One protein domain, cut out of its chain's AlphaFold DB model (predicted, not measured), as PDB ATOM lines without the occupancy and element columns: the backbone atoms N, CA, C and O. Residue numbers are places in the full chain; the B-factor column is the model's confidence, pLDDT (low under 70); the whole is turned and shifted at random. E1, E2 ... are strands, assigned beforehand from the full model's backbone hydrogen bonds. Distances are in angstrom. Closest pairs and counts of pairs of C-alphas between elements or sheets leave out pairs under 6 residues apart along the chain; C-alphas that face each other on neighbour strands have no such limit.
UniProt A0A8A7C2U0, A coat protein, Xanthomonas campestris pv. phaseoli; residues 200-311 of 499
ATOM      1  N   GLY A 200     -36.649  35.486  31.208       71.56
ATOM      2  CA  GLY A 200     -35.838  34.673  30.307       71.56
ATOM      3  C   GLY A 200     -35.909  33.177  30.648       71.56
ATOM      4  O   GLY A 200     -36.216  32.777  31.777       71.56
ATOM      5  N   SER A 201     -35.613  32.332  29.658       69.62
ATOM      6  CA  SER A 201     -35.554  30.869  29.823       69.62
ATOM      7  C   SER A 201     -36.896  30.201  30.179       69.62
ATOM      8  O   SER A 201     -36.919  29.170  30.847       69.62
ATOM      9  N   GLY A 202     -38.020  30.769  29.722       72.88
ATOM     10  CA  GLY A 202     -39.356  30.168  29.867       72.88
ATOM     11  C   GLY A 202     -39.959  30.277  31.271       72.88
ATOM     12  O   GLY A 202     -40.869  29.524  31.606       72.88
ATOM     13  N   GLN A 203     -39.443  31.187  32.093       79.38
ATOM     14  CA  GLN A 203     -39.973  31.485  33.420       79.38
ATOM     15  C   GLN A 203     -41.012  32.606  33.349       79.38
ATOM     16  O   GLN A 203     -40.997  33.434  32.439       79.38
ATOM     17  N   THR A 204     -41.862  32.693  34.367       87.38
ATOM     18  CA  THR A 204     -42.805  33.808  34.516       87.38
ATOM     19  C   THR A 204     -42.729  34.340  35.934       87.38
ATOM     20  O   THR A 204     -42.729  33.572  36.893       87.38
ATOM     21  N   ALA A 205     -42.672  35.655  36.073       86.69
ATOM     22  CA  ALA A 205     -42.802  36.355  37.338       86.69
ATOM     23  C   ALA A 205     -44.181  36.993  37.418       86.69
ATOM     24  O   ALA A 205     -44.635  37.595  36.454       86.69
ATOM     25  N   CYS A 206     -44.847  36.891  38.558       88.81
ATOM     26  CA  CYS A 206     -46.130  37.525  38.803       88.81
ATOM     27  C   CYS A 206     -46.092  38.274  40.131       88.81
ATOM     28  O   CYS A 206     -45.761  37.690  41.162       88.81
ATOM     29  N   MET A 207     -46.498  39.539  40.136       88.75
ATOM     30  CA  MET A 207     -46.806  40.260  41.366       88.75
ATOM     31  C   MET A 207     -48.306  40.270  41.608       88.75
ATOM     32  O   MET A 207     -49.102  40.652  40.753       88.75
ATOM     33  N   LYS A 208     -48.696  39.839  42.802       89.06
ATOM     34  CA  LYS A 208     -50.083  39.856  43.255       89.06
ATOM     35  C   LYS A 208     -50.452  41.231  43.833       89.06
ATOM     36  O   LYS A 208     -49.572  41.942  44.322       89.06
ATOM     37  N   PRO A 209     -51.748  41.595  43.856       86.06
ATOM     38  CA  PRO A 209     -52.223  42.835  44.487       86.06
ATOM     39  C   PRO A 209     -51.835  42.983  45.962       86.06
ATOM     40  O   PRO A 209     -51.604  44.091  46.429       86.06
ATOM     41  N   ASN A 210     -51.682  41.873  46.687       84.38
ATOM     42  CA  ASN A 210     -51.235  41.876  48.081       84.38
ATOM     43  C   ASN A 210     -49.712  42.097  48.249       84.38
ATOM     44  O   ASN A 210     -49.212  42.108  49.375       84.38
ATOM     45  N   GLY A 211     -48.969  42.252  47.147       82.81
ATOM     46  CA  GLY A 211     -47.517  42.422  47.114       82.81
ATOM     47  C   GLY A 211     -46.718  41.119  47.074       82.81
ATOM     48  O   GLY A 211     -45.491  41.168  46.986       82.81
ATOM     49  N   ASP A 212     -47.371  39.956  47.121       88.56
ATOM     50  CA  ASP A 212     -46.666  38.684  46.995       88.56
ATOM     51  C   ASP A 212     -46.077  38.533  45.591       88.56
ATOM     52  O   ASP A 212     -46.723  38.806  44.577       88.56
ATOM     53  N   TYR A 213     -44.851  38.034  45.544       88.94
ATOM     54  CA  TYR A 213     -44.139  37.733  44.319       88.94
ATOM     55  C   TYR A 213     -44.138  36.241  44.048       88.94
ATOM     56  O   TYR A 213     -43.602  35.471  44.840       88.94
ATOM     57  N   CYS A 214     -44.703  35.832  42.926       90.31
ATOM     58  CA  CYS A 214     -44.758  34.448  42.500       90.31
ATOM     59  C   CYS A 214     -43.872  34.245  41.277       90.31
ATOM     60  O   CYS A 214     -44.133  34.833  40.235       90.31
ATOM     61  N   ALA A 215     -42.853  33.399  41.394       88.56
ATOM     62  CA  ALA A 215     -42.013  33.014  40.270       88.56
ATOM     63  C   ALA A 215     -42.309  31.568  39.869       88.56
ATOM     64  O   ALA A 215     -42.227  30.648  40.689       88.56
ATOM     65  N   THR A 216     -42.651  31.392  38.599       87.81
ATOM     66  CA  THR A 216     -42.894  30.114  37.944       87.81
ATOM     67  C   THR A 216     -41.606  29.633  37.286       87.81
ATOM     68  O   THR A 216     -41.054  30.309  36.415       87.81
ATOM     69  N   ALA A 217     -41.125  28.471  37.725       82.69
ATOM     70  CA  ALA A 217     -39.986  27.780  37.137       82.69
ATOM     71  C   ALA A 217     -40.340  27.206  35.755       82.69
ATOM     72  O   ALA A 217     -41.517  27.045  35.423       82.69
ATOM     73  N   SER A 218     -39.329  26.834  34.964       76.50
ATOM     74  CA  SER A 218     -39.529  26.233  33.632       76.50
ATOM     75  C   SER A 218     -40.310  24.908  33.665       76.50
ATOM     76  O   SER A 218     -40.921  24.518  32.673       76.50
ATOM     77  N   SER A 219     -40.352  24.236  34.820       79.75
ATOM     78  CA  SER A 219     -41.172  23.047  35.091       79.75
ATOM     79  C   SER A 219     -42.671  23.339  35.254       79.75
ATOM     80  O   SER A 219     -43.472  22.413  35.367       79.75
ATOM     81  N   GLY A 220     -43.073  24.616  35.295       81.75
ATOM     82  CA  GLY A 220     -44.449  25.059  35.542       81.75
ATOM     83  C   GLY A 220     -44.813  25.193  37.025       81.75
ATOM     84  O   GLY A 220     -45.909  25.652  37.357       81.75
ATOM     85  N   LYS A 221     -43.907  24.838  37.944       87.44
ATOM     86  CA  LYS A 221     -44.106  25.009  39.389       87.44
ATOM     87  C   LYS A 221     -43.961  26.472  39.790       87.44
ATOM     88  O   LYS A 221     -43.007  27.136  39.399       87.44
ATOM     89  N   THR A 222     -44.908  26.975  40.581       89.81
ATOM     90  CA  THR A 222     -44.956  28.385  40.998       89.81
ATOM     91  C   THR A 222     -44.728  28.515  42.495       89.81
ATOM     92  O   THR A 222     -45.476  27.952  43.291       89.81
ATOM     93  N   PHE A 223     -43.736  29.316  42.881       90.75
ATOM     94  CA  PHE A 223     -43.415  29.610  44.275       90.75
ATOM     95  C   PHE A 223     -43.703  31.079  44.575       90.75
ATOM     96  O   PHE A 223     -43.146  31.968  43.934       90.75
ATOM     97  N   CYS A 224     -44.572  31.334  45.553       91.69
ATOM     98  CA  CYS A 224     -44.932  32.684  45.984       91.69
ATOM     99  C   CYS A 224     -44.184  33.088  47.256       91.69
ATOM    100  O   CYS A 224     -44.086  32.291  48.186       91.69
ATOM    101  N   TRP A 225     -43.714  34.328  47.316       90.31
ATOM    102  CA  TRP A 225     -42.948  34.920  48.410       90.31
ATOM    103  C   TRP A 225     -43.590  36.217  48.854       90.31
ATOM    104  O   TRP A 225     -43.936  37.051  48.018       90.31
ATOM    105  N   LYS A 226     -43.652  36.444  50.163       89.44
ATOM    106  CA  LYS A 226     -44.001  37.772  50.677       89.44
ATOM    107  C   LYS A 226     -42.889  38.779  50.320       89.44
ATOM    108  O   LYS A 226     -41.735  38.374  50.125       89.44
ATOM    109  N   PRO A 227     -43.180  40.094  50.275       82.88
ATOM    110  CA  PRO A 227     -42.218  41.125  49.866       82.88
ATOM    111  C   PRO A 227     -40.833  41.038  50.529       82.88
ATOM    112  O   PRO A 227     -39.814  41.155  49.849       82.88
ATOM    113  N   ALA A 228     -40.800  40.775  51.837       83.06
ATOM    114  CA  ALA A 228     -39.580  40.666  52.641       83.06
ATOM    115  C   ALA A 228     -39.237  39.221  53.047       83.06
ATOM    116  O   ALA A 228     -38.392  38.999  53.907       83.06
ATOM    117  N   GLU A 229     -39.918  38.225  52.475       88.00
ATOM    118  CA  GLU A 229     -39.627  36.828  52.777       88.00
ATOM    119  C   GLU A 229     -38.347  36.391  52.066       88.00
ATOM    120  O   GLU A 229     -38.225  36.509  50.845       88.00
ATOM    121  N   THR A 230     -37.418  35.848  52.841       86.62
ATOM    122  CA  THR A 230     -36.217  35.161  52.368       86.62
ATOM    123  C   THR A 230     -36.258  33.719  52.836       86.62
ATOM    124  O   THR A 230     -36.815  33.419  53.893       86.62
ATOM    125  N   GLY A 231     -35.634  32.817  52.093       86.06
ATOM    126  CA  GLY A 231     -35.543  31.422  52.490       86.06
ATOM    127  C   GLY A 231     -35.508  30.488  51.299       86.06
ATOM    128  O   GLY A 231     -35.134  30.868  50.189       86.06
ATOM    129  N   LYS A 232     -35.885  29.238  51.551       88.31
ATOM    130  CA  LYS A 232     -35.859  28.154  50.573       88.31
ATOM    131  C   LYS A 232     -37.186  27.407  50.656       88.31
ATOM    132  O   LYS A 232     -37.622  27.065  51.751       88.31
ATOM    133  N   LYS A 233     -37.827  27.193  49.512       89.38
ATOM    134  CA  LYS A 233     -39.089  26.459  49.368       89.38
ATOM    135  C   LYS A 233     -38.854  25.274  48.448       89.38
ATOM    136  O   LYS A 233     -38.112  25.390  47.482       89.38
ATOM    137  N   THR A 234     -39.473  24.147  48.762       86.25
ATOM    138  CA  THR A 234     -39.344  22.890  48.019       86.25
ATOM    139  C   THR A 234     -40.736  22.358  47.706       86.25
ATOM    140  O   THR A 234     -41.593  22.349  48.588       86.25
ATOM    141  N   ASP A 235     -40.948  21.896  46.482       83.31
ATOM    142  CA  ASP A 235     -42.134  21.171  46.033       83.31
ATOM    143  C   ASP A 235     -41.684  19.992  45.161       83.31
ATOM    144  O   ASP A 235     -41.400  20.142  43.973       83.31
ATOM    145  N   SER A 236     -41.615  18.804  45.770       82.06
ATOM    146  CA  SER A 236     -41.206  17.560  45.114       82.06
ATOM    147  C   SER A 236     -39.830  17.671  44.435       82.06
ATOM    148  O   SER A 236     -38.811  17.759  45.120       82.06
ATOM    149  N   THR A 237     -39.797  17.665  43.103       84.12
ATOM    150  CA  THR A 237     -38.597  17.716  42.268       84.12
ATOM    151  C   THR A 237     -38.084  19.123  42.015       84.12
ATOM    152  O   THR A 237     -37.057  19.273  41.362       84.12
ATOM    153  N   ASP A 238     -38.785  20.144  42.501       86.62
ATOM    154  CA  ASP A 238     -38.479  21.545  42.259       86.62
ATOM    155  C   ASP A 238     -38.264  22.275  43.581       86.62
ATOM    156  O   ASP A 238     -38.922  22.017  44.591       86.62
ATOM    157  N   ALA A 239     -37.355  23.234  43.583       86.69
ATOM    158  CA  ALA A 239     -37.161  24.123  44.709       86.69
ATOM    159  C   ALA A 239     -36.837  25.531  44.241       86.69
ATOM    160  O   ALA A 239     -36.316  25.737  43.149       86.69
ATOM    161  N   GLN A 240     -37.102  26.508  45.097       88.50
ATOM    162  CA  GLN A 240     -36.741  27.890  44.849       88.50
ATOM    163  C   GLN A 240     -36.147  28.508  46.113       88.50
ATOM    164  O   GLN A 240     -36.684  28.357  47.212       88.50
ATOM    165  N   SER A 241     -35.028  29.213  45.969       88.00
ATOM    166  CA  SER A 241     -34.439  30.025  47.032       88.00
ATOM    167  C   SER A 241     -34.599  31.503  46.718       88.00
ATOM    168  O   SER A 241     -34.328  31.910  45.591       88.00
ATOM    169  N   LYS A 242     -34.953  32.303  47.724       89.00
ATOM    170  CA  LYS A 242     -34.938  33.767  47.675       89.00
ATOM    171  C   LYS A 242     -33.972  34.284  48.737       89.00
ATOM    172  O   LYS A 242     -34.190  34.079  49.931       89.00
ATOM    173  N   THR A 243     -32.900  34.932  48.298       84.94
ATOM    174  CA  THR A 243     -31.807  35.420  49.161       84.94
ATOM    175  C   THR A 243     -31.466  36.864  48.812       84.94
ATOM    176  O   THR A 243     -31.603  37.224  47.648       84.94
ATOM    177  N   PRO A 244     -31.079  37.727  49.763       84.88
ATOM    178  CA  PRO A 244     -30.617  39.076  49.447       84.88
ATOM    179  C   PRO A 244     -29.448  39.079  48.452       84.88
ATOM    180  O   PRO A 244     -28.635  38.157  48.401       84.88
ATOM    181  N   LYS A 245     -29.360  40.125  47.631       80.19
ATOM    182  CA  LYS A 245     -28.244  40.302  46.701       80.19
ATOM    183  C   LYS A 245     -26.930  40.431  47.475       80.19
ATOM    184  O   LYS A 245     -26.828  41.246  48.384       80.19
ATOM    185  N   GLY A 246     -25.926  39.665  47.053       68.19
ATOM    186  CA  GLY A 246     -24.616  39.590  47.706       68.19
ATOM    187  C   GLY A 246     -24.481  38.405  48.663       68.19
ATOM    188  O   GLY A 246     -23.355  37.994  48.934       68.19
ATOM    189  N   ASP A 247     -25.593  37.806  49.098       69.06
ATOM    190  CA  ASP A 247     -25.551  36.593  49.911       69.06
ATOM    191  C   ASP A 247     -25.318  35.340  49.046       69.06
ATOM    192  O   ASP A 247     -25.768  35.282  47.892       69.06
ATOM    193  N   PRO A 248     -24.657  34.300  49.595       65.69
ATOM    194  CA  PRO A 248     -24.459  33.037  48.898       65.69
ATOM    195  C   PRO A 248     -25.785  32.362  48.523       65.69
ATOM    196  O   PRO A 248     -26.580  31.957  49.376       65.69
ATOM    197  N   VAL A 249     -25.986  32.159  47.223       73.38
ATOM    198  CA  VAL A 249     -27.112  31.391  46.684       73.38
ATOM    199  C   VAL A 249     -26.800  29.906  46.841       73.38
ATOM    200  O   VAL A 249     -25.960  29.358  46.129       73.38
ATOM    201  N   THR A 250     -27.452  29.260  47.807       70.25
ATOM    202  CA  THR A 250     -27.220  27.848  48.146       70.25
ATOM    203  C   THR A 250     -28.503  27.022  48.024       70.25
ATOM    204  O   THR A 250     -29.586  27.519  48.357       70.25
ATOM    205  N   PRO A 251     -28.404  25.742  47.616       69.81
ATOM    206  CA  PRO A 251     -29.561  24.859  47.493       69.81
ATOM    207  C   PRO A 251     -30.243  24.603  48.849       69.81
ATOM    208  O   PRO A 251     -29.633  24.820  49.906       69.81
ATOM    209  N   PRO A 252     -31.509  24.147  48.863       75.50
ATOM    210  CA  PRO A 252     -32.168  23.684  50.082       75.50
ATOM    211  C   PRO A 252     -31.350  22.607  50.812       75.50
ATOM    212  O   PRO A 252     -30.787  21.729  50.161       75.50
ATOM    213  N   PRO A 253     -31.280  22.652  52.158       64.88
ATOM    214  CA  PRO A 253     -30.486  21.704  52.942       64.88
ATOM    215  C   PRO A 253     -31.086  20.295  52.966       64.88
ATOM    216  O   PRO A 253     -30.381  19.343  53.278       64.88
ATOM    217  N   ILE A 254     -32.379  20.162  52.662       66.56
ATOM    218  CA  ILE A 254     -33.047  18.868  52.541       66.56
ATOM    219  C   ILE A 254     -32.791  18.369  51.116       66.56
ATOM    220  O   ILE A 254     -33.296  18.999  50.180       66.56
ATOM    221  N   PRO A 255     -32.005  17.296  50.923       63.00
ATOM    222  CA  PRO A 255     -31.827  16.705  49.606       63.00
ATOM    223  C   PRO A 255     -33.156  16.101  49.121       63.00
ATOM    224  O   PRO A 255     -33.935  15.601  49.941       63.00
ATOM    225  N   PRO A 256     -33.451  16.160  47.813       71.62
ATOM    226  CA  PRO A 256     -34.639  15.524  47.265       71.62
ATOM    227  C   PRO A 256     -34.547  13.988  47.392       71.62
ATOM    228  O   PRO A 256     -33.442  13.446  47.423       71.62
ATOM    229  N   PRO A 257     -35.684  13.265  47.440       65.25
ATOM    230  CA  PRO A 257     -35.708  11.816  47.686       65.25
ATOM    231  C   PRO A 257     -34.845  10.991  46.719       65.25
ATOM    232  O   PRO A 257     -34.236  10.009  47.130       65.25
ATOM    233  N   ASP A 258     -34.766  11.429  45.459       66.19
ATOM    234  CA  ASP A 258     -34.122  10.702  44.360       66.19
ATOM    235  C   ASP A 258     -32.818  11.363  43.869       66.19
ATOM    236  O   ASP A 258     -32.372  11.101  42.748       66.19
ATOM    237  N   GLY A 259     -32.189  12.233  44.674       71.38
ATOM    238  CA  GLY A 259     -30.871  12.760  44.320       71.38
ATOM    239  C   GLY A 259     -30.451  14.060  45.000       71.38
ATOM    240  O   GLY A 259     -30.590  14.237  46.205       71.38
ATOM    241  N   GLU A 260     -29.885  14.971  44.217       74.31
ATOM    242  CA  GLU A 260     -29.342  16.256  44.649       74.31
ATOM    243  C   GLU A 260     -30.008  17.412  43.890       74.31
ATOM    244  O   GLU A 260     -30.559  17.241  42.803       74.31
ATOM    245  N   TRP A 261     -29.963  18.616  44.457       78.94
ATOM    246  CA  TRP A 261     -30.496  19.812  43.807       78.94
ATOM    247  C   TRP A 261     -29.570  20.296  42.698       78.94
ATOM    248  O   TRP A 261     -28.399  20.515  42.958       78.94
ATOM    249  N   GLN A 262     -30.094  20.581  41.514       80.56
ATOM    250  CA  GLN A 262     -29.385  21.232  40.416       80.56
ATOM    251  C   GLN A 262     -29.958  22.617  40.166       80.56
ATOM    252  O   GLN A 262     -31.137  22.751  39.852       80.56
ATOM    253  N   ARG A 263     -29.114  23.646  40.222       80.69
ATOM    254  CA  ARG A 263     -29.468  25.006  39.820       80.69
ATOM    255  C   ARG A 263     -29.819  25.038  38.331       80.69
ATOM    256  O   ARG A 263     -29.059  24.539  37.494       80.69
ATOM    257  N   LYS A 264     -30.974  25.623  38.023       78.62
ATOM    258  CA  LYS A 264     -31.571  25.638  36.684       78.62
ATOM    259  C   LYS A 264     -31.679  27.058  36.154       78.62
ATOM    260  O   LYS A 264     -30.899  27.447  35.295       78.62
ATOM    261  N   GLU A 265     -32.591  27.839  36.715       80.62
ATOM    262  CA  GLU A 265     -32.778  29.239  36.352       80.62
ATOM    263  C   GLU A 265     -32.794  30.146  37.581       80.62
ATOM    264  O   GLU A 265     -32.718  29.696  38.722       80.62
ATOM    265  N   GLY A 266     -32.823  31.456  37.363       81.56
ATOM    266  CA  GLY A 266     -32.890  32.427  38.446       81.56
ATOM    267  C   GLY A 266     -32.677  33.841  37.949       81.56
ATOM    268  O   GLY A 266     -32.111  34.019  36.881       81.56
ATOM    269  N   HIS A 267     -33.165  34.817  38.698       83.38
ATOM    270  CA  HIS A 267     -33.223  36.224  38.318       83.38
ATOM    271  C   HIS A 267     -33.058  37.119  39.556       83.38
ATOM    272  O   HIS A 267     -33.172  36.654  40.696       83.38
ATOM    273  N   GLN A 268     -32.789  38.409  39.344       86.12
ATOM    274  CA  GLN A 268     -32.888  39.402  40.412       86.12
ATOM    275  C   GLN A 268     -34.307  39.946  40.494       86.12
ATOM    276  O   GLN A 268     -34.926  40.266  39.488       86.12
ATOM    277  N   GLN A 269     -34.799  40.096  41.714       85.56
ATOM    278  CA  GLN A 269     -36.072  40.721  42.006       85.56
ATOM    279  C   GLN A 269     -35.834  41.844  43.009       85.56
ATOM    280  O   GLN A 269     -35.401  41.595  44.132       85.56
ATOM    281  N   THR A 270     -36.135  43.085  42.638       87.69
ATOM    282  CA  THR A 270     -36.134  44.189  43.607       87.69
ATOM    283  C   THR A 270     -37.537  44.385  44.146       87.69
ATOM    284  O   THR A 270     -38.484  44.506  43.375       87.69
ATOM    285  N   THR A 271     -37.678  44.434  45.467       86.31
ATOM    286  CA  THR A 271     -38.946  44.734  46.134       86.31
ATOM    287  C   THR A 271     -38.736  45.875  47.112       86.31
ATOM    288  O   THR A 271     -37.804  45.847  47.911       86.31
ATOM    289  N   CYS A 272     -39.617  46.867  47.066       86.06
ATOM    290  CA  CYS A 272     -39.655  47.971  48.005       86.06
ATOM    291  C   CYS A 272     -40.961  47.945  48.790       86.06
ATOM    292  O   CYS A 272     -42.039  47.862  48.202       86.06
ATOM    293  N   VAL A 273     -40.865  48.065  50.110       86.00
ATOM    294  CA  VAL A 273     -42.011  48.232  51.011       86.00
ATOM    295  C   VAL A 273     -41.783  49.514  51.794       86.00
ATOM    296  O   VAL A 273     -40.711  49.686  52.368       86.00
ATOM    297  N   ASN A 274     -42.759  50.429  51.795       83.25
ATOM    298  CA  ASN A 274     -42.642  51.731  52.468       83.25
ATOM    299  C   ASN A 274     -41.308  52.441  52.164       83.25
ATOM    300  O   ASN A 274     -40.576  52.838  53.068       83.25
ATOM    301  N   ASN A 275     -40.965  52.551  50.876       78.62
ATOM    302  CA  ASN A 275     -39.728  53.173  50.388       78.62
ATOM    303  C   ASN A 275     -38.405  52.458  50.742       78.62
ATOM    304  O   ASN A 275     -37.347  52.914  50.312       78.62
ATOM    305  N   THR A 276     -38.435  51.336  51.464       85.44
ATOM    306  CA  THR A 276     -37.240  50.527  51.746       85.44
ATOM    307  C   THR A 276     -37.124  49.426  50.704       85.44
ATOM    308  O   THR A 276     -37.976  48.541  50.659       85.44
ATOM    309  N   CYS A 277     -36.097  49.497  49.854       87.38
ATOM    310  CA  CYS A 277     -35.880  48.570  48.746       87.38
ATOM    311  C   CYS A 277     -34.808  47.530  49.073       87.38
ATOM    312  O   CYS A 277     -33.700  47.885  49.467       87.38
ATOM    313  N   THR A 278     -35.112  46.265  48.797       87.50
ATOM    314  CA  THR A 278     -34.156  45.159  48.865       87.50
ATOM    315  C   THR A 278     -34.170  44.413  47.539       87.50
ATOM    316  O   THR A 278     -35.234  44.068  47.018       87.50
ATOM    317  N   THR A 279     -32.988  44.159  46.983       88.38
ATOM    318  CA  THR A 279     -32.824  43.291  45.814       88.38
ATOM    319  C   THR A 279     -32.527  41.877  46.281       88.38
ATOM    320  O   THR A 279     -31.648  41.666  47.115       88.38
ATOM    321  N   TYR A 280     -33.250  40.913  45.728       87.19
ATOM    322  CA  TYR A 280     -33.124  39.497  46.018       87.19
ATOM    323  C   TYR A 280     -32.676  38.734  44.778       87.19
ATOM    324  O   TYR A 280     -33.088  39.035  43.664       87.19
ATOM    325  N   ASN A 281     -31.877  37.705  44.996       85.94
ATOM    326  CA  ASN A 281     -31.600  36.621  44.078       85.94
ATOM    327  C   ASN A 281     -32.663  35.534  44.271       85.94
ATOM    328  O   ASN A 281     -32.730  34.916  45.340       85.94
ATOM    329  N   VAL A 282     -33.491  35.314  43.250       87.88
ATOM    330  CA  VAL A 282     -34.469  34.223  43.201       87.88
ATOM    331  C   VAL A 282     -33.918  33.148  42.275       87.88
ATOM    332  O   VAL A 282     -33.649  33.419  41.111       87.88
ATOM    333  N   THR A 283     -33.729  31.933  42.777       86.25
ATOM    334  CA  THR A 283     -33.059  30.852  42.040       86.25
ATOM    335  C   THR A 283     -33.854  29.562  42.141       86.25
ATOM    336  O   THR A 283     -34.209  29.147  43.243       86.25
ATOM    337  N   ASN A 284     -34.104  28.934  40.995       86.12
ATOM    338  CA  ASN A 284     -34.773  27.647  40.862       86.12
ATOM    339  C   ASN A 284     -33.760  26.506  40.860       86.12
ATOM    340  O   ASN A 284     -32.678  26.596  40.265       86.12
ATOM    341  N   TYR A 285     -34.169  25.397  41.457       84.44
ATOM    342  CA  TYR A 285     -33.458  24.134  41.453       84.44
ATOM    343  C   TYR A 285     -34.396  23.012  41.030       84.44
ATOM    344  O   TYR A 285     -35.583  23.041  41.348       84.44
ATOM    345  N   THR A 286     -33.836  22.001  40.380       84.81
ATOM    346  CA  THR A 286     -34.520  20.753  40.035       84.81
ATOM    347  C   THR A 286     -33.731  19.561  40.552       84.81
ATOM    348  O   THR A 286     -32.507  19.631  40.621       84.81
ATOM    349  N   THR A 287     -34.381  18.451  40.868       83.62
ATOM    350  CA  THR A 287     -33.688  17.220  41.266       83.62
ATOM    351  C   THR A 287     -32.898  16.615  40.106       83.62
ATOM    352  O   THR A 287     -33.402  16.499  38.989       83.62
ATOM    353  N   VAL A 288     -31.671  16.181  40.385       75.88
ATOM    354  CA  VAL A 288     -30.833  15.358  39.503       75.88
ATOM    355  C   VAL A 288     -30.253  14.183  40.291       75.88
ATOM    356  O   VAL A 288     -30.140  14.291  41.510       75.88
ATOM    357  N   PRO A 289     -29.852  13.071  39.649       73.94
ATOM    358  CA  PRO A 289     -29.222  11.950  40.346       73.94
ATOM    359  C   PRO A 289     -28.011  12.381  41.188       73.94
ATOM    360  O   PRO A 289     -27.263  13.284  40.800       73.94
ATOM    361  N   SER A 290     -27.788  11.724  42.327       70.25
ATOM    362  CA  SER A 290     -26.677  12.054  43.230       70.25
ATOM    363  C   SER A 290     -25.321  12.049  42.517       70.25
ATOM    364  O   SER A 290     -25.060  11.208  41.655       70.25
ATOM    365  N   GLY A 291     -24.447  12.996  42.868       60.53
ATOM    366  CA  GLY A 291     -23.131  13.164  42.248       60.53
ATOM    367  C   GLY A 291     -23.144  13.823  40.864       60.53
ATOM    368  O   GLY A 291     -22.080  14.018  40.274       60.53
ATOM    369  N   THR A 292     -24.320  14.182  40.337       65.12
ATOM    370  CA  THR A 292     -24.445  14.947  39.084       65.12
ATOM    371  C   THR A 292     -24.763  16.421  39.312       65.12
ATOM    372  O   THR A 292     -24.704  17.194  38.353       65.12
ATOM    373  N   SER A 293     -25.067  16.817  40.558       61.34
ATOM    374  CA  SER A 293     -25.432  18.192  40.879       61.34
ATOM    375  C   SER A 293     -24.246  19.132  40.940       61.34
ATOM    376  O   SER A 293     -23.141  18.790  41.368       61.34
ATOM    377  N   LYS A 294     -24.487  20.336  40.437       65.50
ATOM    378  CA  LYS A 294     -23.456  21.289  40.068       65.50
ATOM    379  C   LYS A 294     -23.946  22.693  40.391       65.50
ATOM    380  O   LYS A 294     -24.309  23.494  39.527       65.50
ATOM    381  N   ASN A 295     -24.029  22.932  41.698       59.22
ATOM    382  CA  ASN A 295     -24.484  24.182  42.286       59.22
ATOM    383  C   ASN A 295     -23.295  25.094  42.577       59.22
ATOM    384  O   ASN A 295     -22.527  24.840  43.501       59.22
ATOM    385  N   GLY A 296     -23.182  26.180  41.816       57.62
ATOM    386  CA  GLY A 296     -22.289  27.296  42.126       57.62
ATOM    387  C   GLY A 296     -23.041  28.498  42.705       57.62
ATOM    388  O   GLY A 296     -24.249  28.653  42.503       57.62
ATOM    389  N   THR A 297     -22.305  29.412  43.342       56.09
ATOM    390  CA  THR A 297     -22.809  30.704  43.851       56.09
ATOM    391  C   THR A 297     -23.020  31.753  42.750       56.09
ATOM    392  O   THR A 297     -23.136  32.931  43.062       56.09
ATOM    393  N   GLY A 298     -23.054  31.343  41.473       53.94
ATOM    394  CA  GLY A 298     -23.045  32.220  40.295       53.94
ATOM    395  C   GLY A 298     -24.113  33.320  40.284       53.94
ATOM    396  O   GLY A 298     -25.131  33.242  40.980       53.94
ATOM    397  N   ASP A 299     -23.885  34.339  39.462       58.94
ATOM    398  CA  ASP A 299     -24.715  35.540  39.425       58.94
ATOM    399  C   ASP A 299     -26.112  35.262  38.856       58.94
ATOM    400  O   ASP A 299     -26.281  34.605  37.830       58.94
ATOM    401  N   ASN A 300     -27.145  35.768  39.533       69.88
ATOM    402  CA  ASN A 300     -28.464  35.903  38.920       69.88
ATOM    403  C   ASN A 300     -28.485  37.250  38.190       69.88
ATOM    404  O   ASN A 300     -28.235  38.282  38.818       69.88
ATOM    405  N   THR A 301     -28.761  37.261  36.887       70.75
ATOM    406  CA  THR A 301     -28.983  38.508  36.134       70.75
ATOM    407  C   THR A 301     -30.409  39.011  36.342       70.75
ATOM    408  O   THR A 301     -31.266  38.279  36.831       70.75
ATOM    409  N   ALA A 302     -30.688  40.269  35.999       68.31
ATOM    410  CA  ALA A 302     -32.015  40.862  36.200       68.31
ATOM    411  C   ALA A 302     -33.133  40.127  35.435       68.31
ATOM    412  O   ALA A 302     -34.224  39.941  35.953       68.31
ATOM    413  N   ASP A 303     -32.831  39.653  34.232       65.12
ATOM    414  CA  ASP A 303     -33.741  38.957  33.315       65.12
ATOM    415  C   ASP A 303     -33.690  37.420  33.429       65.12
ATOM    416  O   ASP A 303     -34.468  36.709  32.792       65.12
ATOM    417  N   GLY A 304     -32.750  36.906  34.221       61.66
ATOM    418  CA  GLY A 304     -32.449  35.491  34.382       61.66
ATOM    419  C   GLY A 304     -31.751  34.793  33.212       61.66
ATOM    420  O   GLY A 304     -31.689  33.563  33.196       61.66
ATOM    421  N   SER A 305     -31.196  35.550  32.260       58.09
ATOM    422  CA  SER A 305     -30.438  35.021  31.115       58.09
ATOM    423  C   SER A 305     -29.003  34.586  31.443       58.09
ATOM    424  O   SER A 305     -28.442  33.759  30.728       58.09
ATOM    425  N   GLY A 306     -28.398  35.092  32.523       55.16
ATOM    426  CA  GLY A 306     -26.999  34.808  32.874       55.16
ATOM    427  C   GLY A 306     -26.795  33.640  33.834       55.16
ATOM    428  O   GLY A 306     -25.696  33.459  34.354       55.16
ATOM    429  N   ASN A 307     -27.835  32.851  34.101       58.22
ATOM    430  CA  ASN A 307     -27.723  31.753  35.045       58.22
ATOM    431  C   ASN A 307     -27.136  30.506  34.357       58.22
ATOM    432  O   ASN A 307     -27.840  29.779  33.660       58.22
ATOM    433  N   SER A 308     -25.832  30.263  34.522       48.19
ATOM    434  CA  SER A 308     -25.178  29.062  33.990       48.19
ATOM    435  C   SER A 308     -25.292  27.897  34.979       48.19
ATOM    436  O   SER A 308     -24.780  27.980  36.099       48.19
ATOM    437  N   SER A 309     -25.903  26.787  34.559       48.84
ATOM    438  CA  SER A 309     -25.860  25.491  35.252       48.84
ATOM    439  C   SER A 309     -24.432  24.923  35.230       48.84
ATOM    440  O   SER A 309     -24.044  24.126  34.379       48.84
ATOM    441  N   GLY A 310     -23.595  25.401  36.147       41.16
ATOM    442  CA  GLY A 310     -22.157  25.152  36.145       41.16
ATOM    443  C   GLY A 310     -21.741  23.804  36.731       41.16
ATOM    444  O   GLY A 310     -21.263  23.753  37.854       41.16
ATOM    445  N   ASN A 311     -21.842  22.723  35.953       37.44
ATOM    446  CA  ASN A 311     -20.679  21.932  35.526       37.44
ATOM    447  C   ASN A 311     -19.664  21.246  36.525       37.44
ATOM    448  O   ASN A 311     -18.894  20.461  35.987       37.44
TER     449      ASN A 311
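This is residues 200 to 311 of the 499 residues of the protein "A coat protein" of Xanthomonas campestris pv. phaseoli (UniProt A0A8A7C2U0). Two sheets lie partly face to face as a sandwich: a small sheet of three short strands, E1, E2 and E3, covers part of a larger, twisted sheet in which the long hairpin E6 and E7 makes the longest axis. A stretch with no named element, residues 289 to 311, folds back from the end of E7. The printed part has 112 residues and no named helix, with seven strands in the order E1 to E7; the class is all strand, though the strands hold 52 of the 112 residues. The sheets have the orders E1 - E2 - E3 and E4 - E5 - E7 - E6, both all antiparallel. The whole is compact, with a radius of gyration of the C-alphas of 13.4 A, and elongated, spanning 44 by 25 by 24 A.

E1, residues 203 to 207, E2, residues 213 to 216, and E3, residues 222 to 225, form a meander, each strand the antiparallel neighbour of the one before. N 206 and O 214 are within hydrogen-bond range at 2.7 A, as are N 225 and O 213 at 2.7 A. The chain then changes to the other sheet, where E4, residues 231 to 235, is an edge strand and forms a hairpin with E5, residues 238 to 244; N 233 and O 240 are 2.8 A apart. E7, residues 276 to 288, is the antiparallel neighbour of E5, with N 281 and O 243 at 2.7 A. Its other neighbour is E6, residues 260 to 273, an edge strand that bends by 71 degrees at residue 264; N 262 and O 286 are 2.7 A apart. Between the sheets, the closest C-alphas of E3 and E5 are those of Phe 223 and Gln 240, 6.9 A apart. E1 and E6 are near each other, with 5 pairs of C-alphas within 10 A, while E1 and E7 are apart. The strands of the two sheets stand at 28 degrees.

E1 begins at C-alpha 203, (-39.973, 31.485, 33.420), and is 13.7 A long; E2 is 10.0 A, E3 10.1 A and E4 13.8 A. E5 measures 20.5 A. E6 runs 35.0 A from C-alpha 260, (-29.342, 16.256, 44.649). E7 runs 37.8 A and ends at C-alpha 288, (-30.833, 15.358, 39.503).

The two C-alphas farthest apart are those of Asn 274 and Gly 291, at 44.4 A. The printed part has no cut. The link from E5 to E6, 15 residues, is long; the others are tight. The mean pLDDT of the printed part is 77.5, and 30 residues are under 70, among them residues 291 to 300 and 302 to 311.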